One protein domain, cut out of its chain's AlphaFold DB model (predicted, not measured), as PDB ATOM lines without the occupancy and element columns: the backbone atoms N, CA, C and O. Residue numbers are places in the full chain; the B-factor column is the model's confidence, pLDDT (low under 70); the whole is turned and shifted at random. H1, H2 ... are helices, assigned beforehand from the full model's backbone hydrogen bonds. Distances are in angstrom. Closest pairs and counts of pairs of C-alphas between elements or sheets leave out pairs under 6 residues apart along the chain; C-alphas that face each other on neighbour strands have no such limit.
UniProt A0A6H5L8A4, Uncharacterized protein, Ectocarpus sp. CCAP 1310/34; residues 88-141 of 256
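AT A GLANCE: This is residues 88 to 141 of the 256 residues of an uncharacterized protein of Ectocarpus sp. CCAP 1310/34 (UniProt A0A6H5L8A4). One helix, H1, sticks out with residues 88 to 100 as an arm from a small body, in which H2 folds back beside the looped link of residues 104 to 120. A tail, residues 137 to 141, also sticks out. The printed part has 54 residues with two named helices, H1 then H2, and no named strand; the class is all helix. It is loose, radius of gyration of the C-alphas 12.8 A, and spans 36 by 29 by 17 A.

IN THESE COORDINATES: H1, residues 88 to 103, starts at C-alpha 88 (-13.042, -17.740, -28.006) and is 21.9 A long. H2, residues 121 to 136, is 22.9 A long and ends at C-alpha 136 (4.501, -38.543, -32.337).

HOW THE PARTS SIT: H1 and H2 are close but not clearly touching; their closest C-alphas, of Val 102 and Phe 131, are 7.5 A apart. They run opposite ways at a steep tilt of 63 degrees. In the link, residues 106 to 107 pair antiparallel with 113 to 114. In both helices every O i to N i+4 pair is within hydrogen-bond range.

THE WHOLE: The farthest C-alphas, of Val 88 and Pro 109, are 38.8 A apart. The printed part has no cut. The link from H1 to H2 is long, 17 residues. Residues 88 and 137 to 141 have pLDDT under 70.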
ATOM      1  N   VAL A  88     -13.656 -17.721 -29.339       69.69
ATOM      2  CA  VAL A  88     -13.042 -17.740 -28.006       69.69
ATOM      3  C   VAL A  88     -13.305 -19.093 -27.345       69.69
ATOM      4  O   VAL A  88     -12.496 -19.551 -26.537       69.69
ATOM      5  N   ALA A  89     -14.404 -19.764 -27.706       72.19
ATOM      6  CA  ALA A  89     -14.677 -21.118 -27.256       72.19
ATOM      7  C   ALA A  89     -13.697 -22.111 -27.890       72.19
ATOM      8  O   ALA A  89     -13.128 -22.924 -27.160       72.19
ATOM      9  N   PHE A  90     -13.408 -21.994 -29.191       77.19
ATOM     10  CA  PHE A  90     -12.373 -22.805 -29.834       77.19
ATOM     11  C   PHE A  90     -10.999 -22.572 -29.198       77.19
ATOM     12  O   PHE A  90     -10.353 -23.534 -28.786       77.19
ATOM     13  N   GLN A  91     -10.580 -21.316 -29.012       80.06
ATOM     14  CA  GLN A  91      -9.289 -21.012 -28.380       80.06
ATOM     15  C   GLN A  91      -9.187 -21.585 -26.963       80.06
ATOM     16  O   GLN A  91      -8.169 -22.185 -26.622       80.06
ATOM     17  N   ARG A  92     -10.246 -21.464 -26.152       83.94
ATOM     18  CA  ARG A  92     -10.281 -22.062 -24.809       83.94
ATOM     19  C   ARG A  92     -10.269 -23.582 -24.864       83.94
ATOM     20  O   ARG A  92      -9.566 -24.188 -24.067       83.94
ATOM     21  N   SER A  93     -10.993 -24.195 -25.801       85.69
ATOM     22  CA  SER A  93     -11.010 -25.652 -25.961       85.69
ATOM     23  C   SER A  93      -9.635 -26.194 -26.348       85.69
ATOM     24  O   SER A  93      -9.169 -27.155 -25.745       85.69
ATOM     25  N   VAL A  94      -8.939 -25.522 -27.271       87.00
ATOM     26  CA  VAL A  94      -7.589 -25.897 -27.696       87.00
ATOM     27  C   VAL A  94      -6.600 -25.681 -26.558       87.00
ATOM     28  O   VAL A  94      -5.810 -26.574 -26.283       87.00
ATOM     29  N   GLN A  95      -6.660 -24.550 -25.851       88.25
ATOM     30  CA  GLN A  95      -5.796 -24.310 -24.692       88.25
ATOM     31  C   GLN A  95      -6.028 -25.325 -23.570       88.25
ATOM     32  O   GLN A  95      -5.062 -25.760 -22.947       88.25
ATOM     33  N   GLN A  96      -7.280 -25.707 -23.314       90.06
ATOM     34  CA  GLN A  96      -7.618 -26.712 -22.310       90.06
ATOM     35  C   GLN A  96      -7.089 -28.089 -22.728       90.06
ATOM     36  O   GLN A  96      -6.380 -28.718 -21.953       90.06
ATOM     37  N   ALA A  97      -7.329 -28.505 -23.975       88.25
ATOM     38  CA  ALA A  97      -6.820 -29.765 -24.509       88.25
ATOM     39  C   ALA A  97      -5.284 -29.822 -24.487       88.25
ATOM     40  O   ALA A  97      -4.706 -30.838 -24.109       88.25
ATOM     41  N   LEU A  98      -4.614 -28.718 -24.837       87.38
ATOM     42  CA  LEU A  98      -3.156 -28.633 -24.776       87.38
ATOM     43  C   LEU A  98      -2.656 -28.722 -23.332       87.38
ATOM     44  O   LEU A  98      -1.686 -29.422 -23.065       87.38
ATOM     45  N   ARG A  99      -3.322 -28.035 -22.396       89.06
ATOM     46  CA  ARG A  99      -2.975 -28.075 -20.971       89.06
ATOM     47  C   ARG A  99      -3.138 -29.481 -20.404       89.06
ATOM     48  O   ARG A  99      -2.248 -29.932 -19.694       89.06
ATOM     49  N   ASP A 100      -4.217 -30.171 -20.748       90.31
ATOM     50  CA  ASP A 100      -4.458 -31.544 -20.306       90.31
ATOM     51  C   ASP A 100      -3.422 -32.505 -20.914       90.31
ATOM     52  O   ASP A 100      -2.901 -33.379 -20.218       90.31
ATOM     53  N   HIS A 101      -3.034 -32.296 -22.179       86.94
ATOM     54  CA  HIS A 101      -1.972 -33.070 -22.824       86.94
ATOM     55  C   HIS A 101      -0.610 -32.854 -22.148       86.94
ATOM     56  O   HIS A 101       0.076 -33.824 -21.829       86.94
ATOM     57  N   VAL A 102      -0.241 -31.594 -21.888       88.56
ATOM     58  CA  VAL A 102       0.991 -31.183 -21.188       88.56
ATOM     59  C   VAL A 102       1.022 -31.738 -19.763       88.56
ATOM     60  O   VAL A 102       2.026 -32.318 -19.352       88.56
ATOM     61  N   ALA A 103      -0.083 -31.623 -19.022       87.06
ATOM     62  CA  ALA A 103      -0.192 -32.121 -17.653       87.06
ATOM     63  C   ALA A 103      -0.108 -33.653 -17.577       87.06
ATOM     64  O   ALA A 103       0.411 -34.195 -16.603       87.06
ATOM     65  N   GLY A 104      -0.581 -34.353 -18.609       87.38
ATOM     66  CA  GLY A 104      -0.523 -35.809 -18.694       87.38
ATOM     67  C   GLY A 104       0.832 -36.381 -19.123       87.38
ATOM     68  O   GLY A 104       0.958 -37.608 -19.200       87.38
ATOM     69  N   VAL A 105       1.827 -35.556 -19.467       90.56
ATOM     70  CA  VAL A 105       3.171 -36.044 -19.811       90.56
ATOM     71  C   VAL A 105       3.953 -36.301 -18.533       90.56
ATOM     72  O   VAL A 105       4.270 -35.374 -17.786       90.56
ATOM     73  N   LYS A 106       4.264 -37.577 -18.310       91.50
ATOM     74  CA  LYS A 106       5.158 -38.016 -17.247       91.50
ATOM     75  C   LYS A 106       6.537 -38.311 -17.824       91.50
ATOM     76  O   LYS A 106       6.629 -38.766 -18.963       91.50
ATOM     77  N   TYR A 107       7.583 -38.042 -17.056       90.12
ATOM     78  CA  TYR A 107       8.974 -38.244 -17.463       90.12
ATOM     79  C   TYR A 107       9.804 -38.825 -16.313       90.12
ATOM     80  O   TYR A 107       9.312 -39.006 -15.200       90.12
ATOM     81  N   GLY A 108      11.070 -39.124 -16.599       87.94
ATOM     82  CA  GLY A 108      11.981 -39.777 -15.666       87.94
ATOM     83  C   GLY A 108      11.953 -41.306 -15.781       87.94
ATOM     84  O   GLY A 108      11.088 -41.861 -16.460       87.94
ATOM     85  N   PRO A 109      12.912 -41.994 -15.138       87.38
ATOM     86  CA  PRO A 109      13.081 -43.445 -15.256       87.38
ATOM     87  C   PRO A 109      11.852 -44.228 -14.773       87.38
ATOM     88  O   PRO A 109      11.514 -45.250 -15.363       87.38
ATOM     89  N   ASP A 110      11.157 -43.706 -13.759       91.31
ATOM     90  CA  ASP A 110       9.992 -44.345 -13.141       91.31
ATOM     91  C   ASP A 110       8.647 -43.805 -13.668       91.31
ATOM     92  O   ASP A 110       7.587 -44.261 -13.237       91.31
ATOM     93  N   LEU A 111       8.666 -42.858 -14.624       87.50
ATOM     94  CA  LEU A 111       7.468 -42.238 -15.220       87.50
ATOM     95  C   LEU A 111       6.479 -41.677 -14.179       87.50
ATOM     96  O   LEU A 111       5.261 -41.698 -14.383       87.50
ATOM     97  N   ASP A 112       6.978 -41.176 -13.054       92.31
ATOM     98  CA  ASP A 112       6.185 -40.628 -11.952       92.31
ATOM     99  C   ASP A 112       6.222 -39.095 -11.896       92.31
ATOM    100  O   ASP A 112       5.236 -38.483 -11.475       92.31
ATOM    101  N   LYS A 113       7.295 -38.476 -12.400       90.00
ATOM    102  CA  LYS A 113       7.474 -37.020 -12.421       90.00
ATOM    103  C   LYS A 113       6.624 -36.350 -13.491       90.00
ATOM    104  O   LYS A 113       6.522 -36.823 -14.626       90.00
ATOM    105  N   THR A 114       6.042 -35.213 -13.143       91.56
ATOM    106  CA  THR A 114       5.219 -34.370 -14.021       91.56
ATOM    107  C   THR A 114       5.905 -33.037 -14.280       91.56
ATOM    108  O   THR A 114       6.838 -32.674 -13.577       91.56
ATOM    109  N   HIS A 115       5.427 -32.251 -15.248       87.88
ATOM    110  CA  HIS A 115       6.002 -30.931 -15.559       87.88
ATOM    111  C   HIS A 115       6.120 -29.964 -14.354       87.88
ATOM    112  O   HIS A 115       6.858 -28.984 -14.432       87.88
ATOM    113  N   HIS A 116       5.410 -30.215 -13.247       89.62
ATOM    114  CA  HIS A 116       5.540 -29.460 -11.998       89.62
ATOM    115  C   HIS A 116       6.800 -29.808 -11.188       89.62
ATOM    116  O   HIS A 116       7.243 -28.992 -10.388       89.62
ATOM    117  N   ASP A 117       7.392 -30.978 -11.420       91.25
ATOM    118  CA  ASP A 117       8.545 -31.514 -10.685       91.25
ATOM    119  C   ASP A 117       9.889 -31.154 -11.350       91.25
ATOM    120  O   ASP A 117      10.948 -31.673 -10.991       91.25
ATOM    121  N   VAL A 118       9.855 -30.263 -12.345       88.81
ATOM    122  CA  VAL A 118      11.021 -29.825 -13.114       88.81
ATOM    123  C   VAL A 118      11.859 -28.863 -12.270       88.81
ATOM    124  O   VAL A 118      11.566 -27.669 -12.180       88.81
ATOM    125  N   ALA A 119      12.921 -29.384 -11.653       92.31
ATOM    126  CA  ALA A 119      13.821 -28.613 -10.794       92.31
ATOM    127  C   ALA A 119      15.137 -28.224 -11.489       92.31
ATOM    128  O   ALA A 119      15.767 -27.239 -11.101       92.31
ATOM    129  N   SER A 120      15.553 -28.972 -12.515       92.62
ATOM    130  CA  SER A 120      16.833 -28.781 -13.205       92.62
ATOM    131  C   SER A 120      16.691 -28.703 -14.728       92.62
ATOM    132  O   SER A 120      15.696 -29.138 -15.304       92.62
ATOM    133  N   LEU A 121      17.717 -28.177 -15.404       87.88
ATOM    134  CA  LEU A 121      17.775 -28.142 -16.871       87.88
ATOM    135  C   LEU A 121      17.747 -29.554 -17.486       87.88
ATOM    136  O   LEU A 121      17.132 -29.764 -18.528       87.88
ATOM    137  N   ALA A 122      18.357 -30.536 -16.814       87.56
ATOM    138  CA  ALA A 122      18.310 -31.932 -17.239       87.56
ATOM    139  C   ALA A 122      16.876 -32.491 -17.197       87.56
ATOM    140  O   ALA A 122      16.468 -33.190 -18.125       87.56
ATOM    141  N   ASP A 123      16.089 -32.127 -16.177       85.75
ATOM    142  CA  ASP A 123      14.673 -32.507 -16.085       85.75
ATOM    143  C   ASP A 123      13.843 -31.863 -17.203       85.75
ATOM    144  O   ASP A 123      12.980 -32.524 -17.780       85.75
ATOM    145  N   VAL A 124      14.127 -30.601 -17.558       88.50
ATOM    146  CA  VAL A 124      13.486 -29.929 -18.704       88.50
ATOM    147  C   VAL A 124      13.753 -30.719 -19.981       88.50
ATOM    148  O   VAL A 124      12.822 -31.005 -20.729       88.50
ATOM    149  N   HIS A 125      15.010 -31.097 -20.227       86.94
ATOM    150  CA  HIS A 125      15.384 -31.812 -21.443       86.94
ATOM    151  C   HIS A 125      14.685 -33.177 -21.539       86.94
ATOM    152  O   HIS A 125      14.084 -33.492 -22.568       86.94
ATOM    153  N   GLN A 126      14.671 -33.946 -20.445       87.62
ATOM    154  CA  GLN A 126      13.966 -35.231 -20.384       87.62
ATOM    155  C   GLN A 126      12.453 -35.078 -20.574       87.62
ATOM    156  O   GLN A 126      11.835 -35.868 -21.291       87.62
ATOM    157  N   TRP A 127      11.848 -34.056 -19.967       90.38
ATOM    158  CA  TRP A 127      10.421 -33.790 -20.119       90.38
ATOM    159  C   TRP A 127      10.053 -33.409 -21.558       90.38
ATOM    160  O   TRP A 127       9.083 -33.938 -22.102       90.38
ATOM    161  N   VAL A 128      10.844 -32.545 -22.201       88.50
ATOM    162  CA  VAL A 128      10.634 -32.139 -23.600       88.50
ATOM    163  C   VAL A 128      10.756 -33.338 -24.543       88.50
ATOM    164  O   VAL A 128       9.898 -33.521 -25.407       88.50
ATOM    165  N   GLN A 129      11.764 -34.198 -24.357       87.94
ATOM    166  CA  GLN A 129      11.906 -35.424 -25.152       87.94
ATOM    167  C   GLN A 129      10.701 -36.360 -24.982       87.94
ATOM    168  O   GLN A 129      10.129 -36.814 -25.975       87.94
ATOM    169  N   ALA A 130      10.264 -36.598 -23.740       85.62
ATOM    170  CA  ALA A 130       9.087 -37.419 -23.451       85.62
ATOM    171  C   ALA A 130       7.801 -36.822 -24.052       85.62
ATOM    172  O   ALA A 130       6.952 -37.553 -24.568       85.62
ATOM    173  N   PHE A 131       7.666 -35.493 -24.031       87.31
ATOM    174  CA  PHE A 131       6.550 -34.784 -24.650       87.31
ATOM    175  C   PHE A 131       6.509 -35.022 -26.161       87.31
ATOM    176  O   PHE A 131       5.468 -35.420 -26.685       87.31
ATOM    177  N   PHE A 132       7.629 -34.840 -26.866       85.94
ATOM    178  CA  PHE A 132       7.679 -35.070 -28.311       85.94
ATOM    179  C   PHE A 132       7.405 -36.529 -28.672       85.94
ATOM    180  O   PHE A 132       6.542 -36.774 -29.511       85.94
ATOM    181  N   LEU A 133       8.042 -37.491 -27.997       85.50
ATOM    182  CA  LEU A 133       7.810 -38.920 -28.241       85.50
ATOM    183  C   LEU A 133       6.327 -39.290 -28.101       85.50
ATOM    184  O   LEU A 133       5.751 -39.890 -29.004       85.50
ATOM    185  N   LYS A 134       5.673 -38.831 -27.027       83.00
ATOM    186  CA  LYS A 134       4.244 -39.083 -26.798       83.00
ATOM    187  C   LYS A 134       3.338 -38.434 -27.848       83.00
ATOM    188  O   LYS A 134       2.274 -38.964 -28.151       83.00
ATOM    189  N   THR A 135       3.737 -37.280 -28.382       81.38
ATOM    190  CA  THR A 135       2.954 -36.565 -29.404       81.38
ATOM    191  C   THR A 135       3.088 -37.227 -30.782       81.38
ATOM    192  O   THR A 135       2.138 -37.201 -31.560       81.38
ATOM    193  N   TYR A 136       4.237 -37.850 -31.071       75.62
ATOM    194  CA  TYR A 136       4.501 -38.543 -32.337       75.62
ATOM    195  C   TYR A 136       3.999 -39.995 -32.375       75.62
ATOM    196  O   TYR A 136       3.641 -40.469 -33.448       75.62
ATOM    197  N   ASP A 137       3.870 -40.682 -31.235       64.50
ATOM    198  CA  ASP A 137       3.399 -42.083 -31.177       64.50
ATOM    199  C   ASP A 137       1.956 -42.289 -31.700       64.50
ATOM    200  O   ASP A 137       1.523 -43.410 -31.967       64.50
ATOM    201  N   GLY A 138       1.184 -41.207 -31.864       52.69
ATOM    202  CA  GLY A 138      -0.190 -41.246 -32.376       52.69
ATOM    203  C   GLY A 138      -0.320 -41.173 -33.899       52.69
ATOM    204  O   GLY A 138      -1.400 -41.448 -34.428       52.69
ATOM    205  N   THR A 139       0.741 -40.807 -34.619       47.94
ATOM    206  CA  THR A 139       0.724 -40.750 -36.080       47.94
ATOM    207  C   THR A 139       1.662 -41.820 -36.616       47.94
ATOM    208  O   THR A 139       2.876 -41.735 -36.481       47.94
ATOM    209  N   GLN A 140       1.104 -42.850 -37.259       44.59
ATOM    210  CA  GLN A 140       1.872 -43.756 -38.120       44.59
ATOM    211  C   GLN A 140       2.393 -42.988 -39.350       44.59
ATOM    212  O   GLN A 140       1.992 -43.253 -40.482       44.59
ATOM    213  N   LEU A 141       3.250 -41.988 -39.151       43.88
ATOM    214  CA  LEU A 141       4.100 -41.496 -40.217       43.88
ATOM    215  C   LEU A 141       5.239 -42.501 -40.349       43.88
ATOM    216  O   LEU A 141       6.258 -42.419 -39.664       43.88
TER     217      LEU A 141